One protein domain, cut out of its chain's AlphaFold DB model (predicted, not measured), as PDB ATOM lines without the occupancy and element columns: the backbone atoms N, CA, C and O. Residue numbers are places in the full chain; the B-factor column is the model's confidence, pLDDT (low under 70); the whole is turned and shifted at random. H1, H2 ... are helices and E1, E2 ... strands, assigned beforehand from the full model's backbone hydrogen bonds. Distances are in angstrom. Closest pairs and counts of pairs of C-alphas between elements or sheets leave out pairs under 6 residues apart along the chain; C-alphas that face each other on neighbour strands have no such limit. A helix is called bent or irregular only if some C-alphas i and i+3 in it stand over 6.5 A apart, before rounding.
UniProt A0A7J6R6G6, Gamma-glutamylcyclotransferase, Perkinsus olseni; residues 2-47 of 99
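Overview. This is residues 2 to 47 of the 99 residues of the protein "Gamma-glutamylcyclotransferase" of Perkinsus olseni (UniProt A0A7J6R6G6). A long, bent hairpin of two strands, E1 and E2, makes most of the length, with the turn of residues 21 to 25 at one end. At the other end the short helix H1 lies off to one side, and the winding stretch of residues 36 to 47 lies off to the other. The printed part has 46 residues with one named helix and two named strands, in the order H1, E1, E2; the sheet, E1 - E2, is antiparallel and the class is mostly strand. The whole is loose, with a radius of gyration of the C-alphas of 13.4 A, and flat, spanning 36 by 27 by 14 A.

Along the chain. H1, residues 4 to 7, begins at C-alpha 4 (172.651, 123.778, 126.430) and measures 5.0 A from first to last C-alpha. E1, residues 12 to 20, measures 22.1 A and bends by 64 degrees at residue 15. E2, residues 26 to 35, measures 23.8 A, bends by 67 degrees at residue 29 and ends at C-alpha 35 (169.915, 133.833, 136.279). Residues 36 to 47 hold no named element.

Arrangement. H1 has too few residues for an O i to N i+4 pair; its one O i to N i+3 pair is within hydrogen-bond range. A tight link of 4 residues joins H1 to E1. H1 and E2 are apart. E1 and E2 form a hairpin, antiparallel, with 158 degrees between their directions. C-alphas 12 and 35 face each other at 4.5 A, as do C-alphas 20 and 26 at 4.5 A. Within hydrogen-bond range are, for instance, N 13 and O 34 at 2.8 A and N 30 and O 17 at 2.9 A.

Size, cuts and confidence. The two C-alphas farthest apart, those of Asp 23 and Ser 40, are 36.9 A from each other. The printed part has no cut, and both links are tight. The mean pLDDT of the printed part is 83.0; residues 2 to 11 are under 70.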
ATOM      1  N   ARG A   2     175.772 118.947 126.029       54.34
ATOM      2  CA  ARG A   2     176.739 119.919 125.456       54.34
ATOM      3  C   ARG A   2     176.170 121.128 124.682       54.34
ATOM      4  O   ARG A   2     176.843 122.142 124.593       54.34
ATOM      5  N   MET A   3     174.969 121.035 124.098       50.88
ATOM      6  CA  MET A   3     174.345 122.151 123.363       50.88
ATOM      7  C   MET A   3     173.716 123.212 124.280       50.88
ATOM      8  O   MET A   3     173.696 124.382 123.908       50.88
ATOM      9  N   LEU A   4     173.232 122.832 125.470       53.56
ATOM     10  CA  LEU A   4     172.651 123.778 126.430       53.56
ATOM     11  C   LEU A   4     173.748 124.616 127.089       53.56
ATOM     12  O   LEU A   4     173.615 125.830 127.150       53.56
ATOM     13  N   ASP A   5     174.887 124.007 127.427       53.94
ATOM     14  CA  ASP A   5     176.047 124.722 127.984       53.94
ATOM     15  C   ASP A   5     176.644 125.753 127.002       53.94
ATOM     16  O   ASP A   5     177.359 126.667 127.400       53.94
ATOM     17  N   ILE A   6     176.364 125.616 125.698       54.31
ATOM     18  CA  ILE A   6     176.743 126.595 124.670       54.31
ATOM     19  C   ILE A   6     175.710 127.725 124.562       54.31
ATOM     20  O   ILE A   6     176.086 128.848 124.228       54.31
ATOM     21  N   ARG A   7     174.431 127.444 124.830       53.62
ATOM     22  CA  ARG A   7     173.344 128.426 124.738       53.62
ATOM     23  C   ARG A   7     173.235 129.286 126.000       53.62
ATOM     24  O   ARG A   7     173.057 130.491 125.889       53.62
ATOM     25  N   GLU A   8     173.428 128.691 127.174       60.41
ATOM     26  CA  GLU A   8     173.284 129.332 128.491       60.41
ATOM     27  C   GLU A   8     174.603 129.975 128.980       60.41
ATOM     28  O   GLU A   8     174.959 129.917 130.154       60.41
ATOM     29  N   LYS A   9     175.382 130.564 128.063       57.41
ATOM     30  CA  LYS A   9     176.788 130.949 128.299       57.41
ATOM     31  C   LYS A   9     177.033 132.149 129.224       57.41
ATOM     32  O   LYS A   9     178.192 132.444 129.490       57.41
ATOM     33  N   ASN A  10     176.008 132.826 129.739       61.00
ATOM     34  CA  ASN A  10     176.187 134.130 130.386       61.00
ATOM     35  C   ASN A  10     175.380 134.268 131.692       61.00
ATOM     36  O   ASN A  10     174.304 134.856 131.681       61.00
ATOM     37  N   GLY A  11     175.907 133.758 132.811       60.84
ATOM     38  CA  GLY A  11     175.384 134.073 134.154       60.84
ATOM     39  C   GLY A  11     174.227 133.202 134.657       60.84
ATOM     40  O   GLY A  11     173.586 133.554 135.645       60.84
ATOM     41  N   TYR A  12     173.957 132.068 134.000       78.75
ATOM     42  CA  TYR A  12     172.963 131.103 134.469       78.75
ATOM     43  C   TYR A  12     173.584 130.075 135.424       78.75
ATOM     44  O   TYR A  12     174.558 129.397 135.088       78.75
ATOM     45  N   THR A  13     172.967 129.920 136.592       82.81
ATOM     46  CA  THR A  13     173.273 128.900 137.600       82.81
ATOM     47  C   THR A  13     172.383 127.680 137.384       82.81
ATOM     48  O   THR A  13     171.200 127.807 137.064       82.81
ATOM     49  N   ARG A  14     172.942 126.477 137.564       88.06
ATOM     50  CA  ARG A  14     172.201 125.213 137.462       88.06
ATOM     51  C   ARG A  14     171.795 124.709 138.843       88.06
ATOM     52  O   ARG A  14     172.650 124.547 139.709       88.06
ATOM     53  N   THR A  15     170.527 124.352 138.995       89.81
ATOM     54  CA  THR A  15     169.987 123.658 140.169       89.81
ATOM     55  C   THR A  15     169.131 122.456 139.755       89.81
ATOM     56  O   THR A  15     168.892 122.231 138.566       89.81
ATOM     57  N   VAL A  16     168.700 121.661 140.732       95.00
ATOM     58  CA  VAL A  16     167.677 120.623 140.566       95.00
ATOM     59  C   VAL A  16     166.381 121.152 141.170       95.00
ATOM     60  O   VAL A  16     166.382 121.648 142.295       95.00
ATOM     61  N   ALA A  17     165.291 121.077 140.410       95.06
ATOM     62  CA  ALA A  17     163.966 121.501 140.845       95.06
ATOM     63  C   ALA A  17     162.959 120.361 140.681       95.06
ATOM     64  O   ALA A  17     162.999 119.619 139.695       95.06
ATOM     65  N   THR A  18     162.040 120.246 141.636       97.25
ATOM     66  CA  THR A  18     160.883 119.354 141.527       97.25
ATOM     67  C   THR A  18     159.902 119.918 140.504       97.25
ATOM     68  O   THR A  18     159.547 121.094 140.559       97.25
ATOM     69  N   LEU A  19     159.469 119.078 139.569       96.00
ATOM     70  CA  LEU A  19     158.419 119.393 138.611       96.00
ATOM     71  C   LEU A  19     157.063 118.990 139.180       96.00
ATOM     72  O   LEU A  19     156.919 117.894 139.727       96.00
ATOM     73  N   TYR A  20     156.080 119.855 138.971       95.12
ATOM     74  CA  TYR A  20     154.688 119.623 139.321       95.12
ATOM     75  C   TYR A  20     153.836 119.634 138.051       95.12
ATOM     76  O   TYR A  20     154.160 120.345 137.094       95.12
ATOM     77  N   ASP A  21     152.793 118.811 138.018       92.75
ATOM     78  CA  ASP A  21     151.754 118.914 136.993       92.75
ATOM     79  C   ASP A  21     150.757 120.044 137.315       92.75
ATOM     80  O   ASP A  21     150.955 120.831 138.239       92.75
ATOM     81  N   ALA A  22     149.694 120.155 136.515       88.19
ATOM     82  CA  ALA A  22     148.675 121.190 136.683       88.19
ATOM     83  C   ALA A  22     147.821 121.028 137.958       88.19
ATOM     84  O   ALA A  22     147.116 121.967 138.316       88.19
ATOM     85  N   ASP A  23     147.890 119.872 138.628       93.81
ATOM     86  CA  ASP A  23     147.157 119.548 139.856       93.81
ATOM     87  C   ASP A  23     148.080 119.585 141.097       93.81
ATOM     88  O   ASP A  23     147.780 118.970 142.124       93.81
ATOM     89  N   ASP A  24     149.225 120.275 141.002       93.50
ATOM     90  CA  ASP A  24     150.258 120.394 142.045       93.50
ATOM     91  C   ASP A  24     150.838 119.050 142.523       93.50
ATOM     92  O   ASP A  24     151.385 118.927 143.628       93.50
ATOM     93  N   LYS A  25     150.784 118.008 141.688       96.88
ATOM     94  CA  LYS A  25     151.390 116.716 142.009       96.88
ATOM     95  C   LYS A  25     152.826 116.663 141.505       96.88
ATOM     96  O   LYS A  25     153.103 116.928 140.339       96.88
ATOM     97  N   ALA A  26     153.750 116.251 142.374       96.75
ATOM     98  CA  ALA A  26     155.143 116.043 141.989       96.75
ATOM     99  C   ALA A  26     155.260 114.919 140.940       96.75
ATOM    100  O   ALA A  26     154.849 113.780 141.185       96.75
ATOM    101  N   ILE A  27     155.847 115.240 139.787       96.94
ATOM    102  CA  ILE A  27     156.009 114.324 138.644       96.94
ATOM    103  C   ILE A  27     157.470 113.958 138.353       96.94
ATOM    104  O   ILE A  27     157.731 113.105 137.505       96.94
ATOM    105  N   GLY A  28     158.430 114.567 139.053       96.81
ATOM    106  CA  GLY A  28     159.848 114.225 138.947       96.81
ATOM    107  C   GLY A  28     160.772 115.392 139.269       96.81
ATOM    108  O   GLY A  28     160.350 116.404 139.825       96.81
ATOM    109  N   GLU A  29     162.039 115.251 138.890       97.38
ATOM    110  CA  GLU A  29     163.064 116.285 139.034       97.38
ATOM    111  C   GLU A  29     163.624 116.678 137.667       97.38
ATOM    112  O   GLU A  29     163.755 115.847 136.763       97.38
ATOM    113  N   ALA A  30     163.990 117.949 137.522       94.12
ATOM    114  CA  ALA A  30     164.639 118.466 136.328       94.12
ATOM    115  C   ALA A  30     165.807 119.389 136.668       94.12
ATOM    116  O   ALA A  30     165.826 120.064 137.699       94.12
ATOM    117  N   PHE A  31     166.774 119.452 135.752       92.06
ATOM    118  CA  PHE A  31     167.783 120.502 135.781       92.06
ATOM    119  C   PHE A  31     167.145 121.830 135.378       92.06
ATOM    120  O   PHE A  31     166.628 121.963 134.267       92.06
ATOM    121  N   LEU A  32     167.236 122.813 136.268       90.81
ATOM    122  CA  LEU A  32     166.803 124.183 136.040       90.81
ATOM    123  C   LEU A  32     168.032 125.078 135.899       90.81
ATOM    124  O   LEU A  32     168.924 125.056 136.745       90.81
ATOM    125  N   TYR A  33     168.054 125.876 134.838       89.00
ATOM    126  CA  TYR A  33     169.019 126.952 134.652       89.00
ATOM    127  C   TYR A  33     168.306 128.275 134.931       89.00
ATOM    128  O   TYR A  33     167.269 128.544 134.328       89.00
ATOM    129  N   TYR A  34     168.836 129.087 135.844       88.38
ATOM    130  CA  TYR A  34     168.252 130.381 136.210       88.38
ATOM    131  C   TYR A  34     169.340 131.449 136.357       88.38
ATOM    132  O   TYR A  34     170.466 131.140 136.736       88.38
ATOM    133  N   GLY A  35     169.020 132.701 136.035       88.50
ATOM    134  CA  GLY A  35     169.915 133.833 136.279       88.50
ATOM    135  C   GLY A  35     169.711 134.373 137.691       88.50
ATOM    136  O   GLY A  35     168.574 134.657 138.068       88.50
ATOM    137  N   SER A  36     170.790 134.520 138.466       86.38
ATOM    138  CA  SER A  36     170.721 135.168 139.784       86.38
ATOM    139  C   SER A  36     170.304 136.636 139.638       86.38
ATOM    140  O   SER A  36     170.633 137.278 138.637       86.38
ATOM    141  N   ILE A  37     169.569 137.157 140.625       88.31
ATOM    142  CA  ILE A  37     169.275 138.596 140.740       88.31
ATOM    143  C   ILE A  37     170.413 139.354 141.435       88.31
ATOM    144  O   ILE A  37     170.445 140.583 141.404       88.31
ATOM    145  N   ASP A  38     171.341 138.633 142.071       89.12
ATOM    146  CA  ASP A  38     172.572 139.215 142.582       89.12
ATOM    147  C   ASP A  38     173.506 139.498 141.401       89.12
ATOM    148  O   ASP A  38     174.003 138.590 140.733       89.12
ATOM    149  N   ILE A  39     173.741 140.783 141.133       85.25
ATOM    150  CA  ILE A  39     174.577 141.250 140.020       85.25
ATOM    151  C   ILE A  39     176.030 140.772 140.173       85.25
ATOM    152  O   ILE A  39     176.727 140.610 139.169       85.25
ATOM    153  N   SER A  40     176.495 140.512 141.404       86.25
ATOM    154  CA  SER A  40     177.832 139.954 141.636       86.25
ATOM    155  C   SER A  40     177.963 138.514 141.124       86.25
ATOM    156  O   SER A  40     179.049 138.110 140.707       86.25
ATOM    157  N   GLU A  41     176.856 137.769 141.078       84.31
ATOM    158  CA  GLU A  41     176.785 136.401 140.555       84.31
ATOM    159  C   GLU A  41     176.370 136.363 139.079       84.31
ATOM    160  O   GLU A  41     176.822 135.505 138.318       84.31
ATOM    161  N   ASN A  42     175.523 137.303 138.655       86.44
ATOM    162  CA  ASN A  42     175.036 137.421 137.288       86.44
ATOM    163  C   ASN A  42     175.163 138.866 136.776       86.44
ATOM    164  O   ASN A  42     174.200 139.638 136.829       86.44
ATOM    165  N   PRO A  43     176.313 139.222 136.176       86.50
ATOM    166  CA  PRO A  43     176.535 140.551 135.605       86.50
ATOM    167  C   PRO A  43     175.576 140.916 134.462       86.50
ATOM    168  O   PRO A  43     175.526 142.074 134.052       86.50
ATOM    169  N   MET A  44     174.836 139.941 133.920       86.38
ATOM    170  CA  MET A  44     173.857 140.157 132.853       86.38
ATOM    171  C   MET A  44     172.466 140.521 133.374       86.38
ATOM    172  O   MET A  44     171.592 140.847 132.567       86.38
ATOM    173  N   TYR A  45     172.228 140.452 134.686       88.81
ATOM    174  CA  TYR A  45     170.963 140.881 135.261       88.81
ATOM    175  C   TYR A  45     170.844 142.406 135.189       88.81
ATOM    176  O   TYR A  45     171.633 143.135 135.784       88.81
ATOM    177  N   THR A  46     169.845 142.900 134.458       89.06
ATOM    178  CA  THR A  46     169.629 144.342 134.252       89.06
ATOM    179  C   THR A  46     168.648 144.962 135.244       89.06
ATOM    180  O   THR A  46     168.318 146.139 135.124       89.06
ATOM    181  N   GLY A  47     168.211 144.197 136.247       89.12
ATOM    182  CA  GLY A  47     167.210 144.636 137.212       89.12
ATOM    183  C   GLY A  47     165.771 144.510 136.700       89.12
ATOM    184  O   GLY A  47     165.533 144.116 135.555       89.12
TER     185      GLY A  47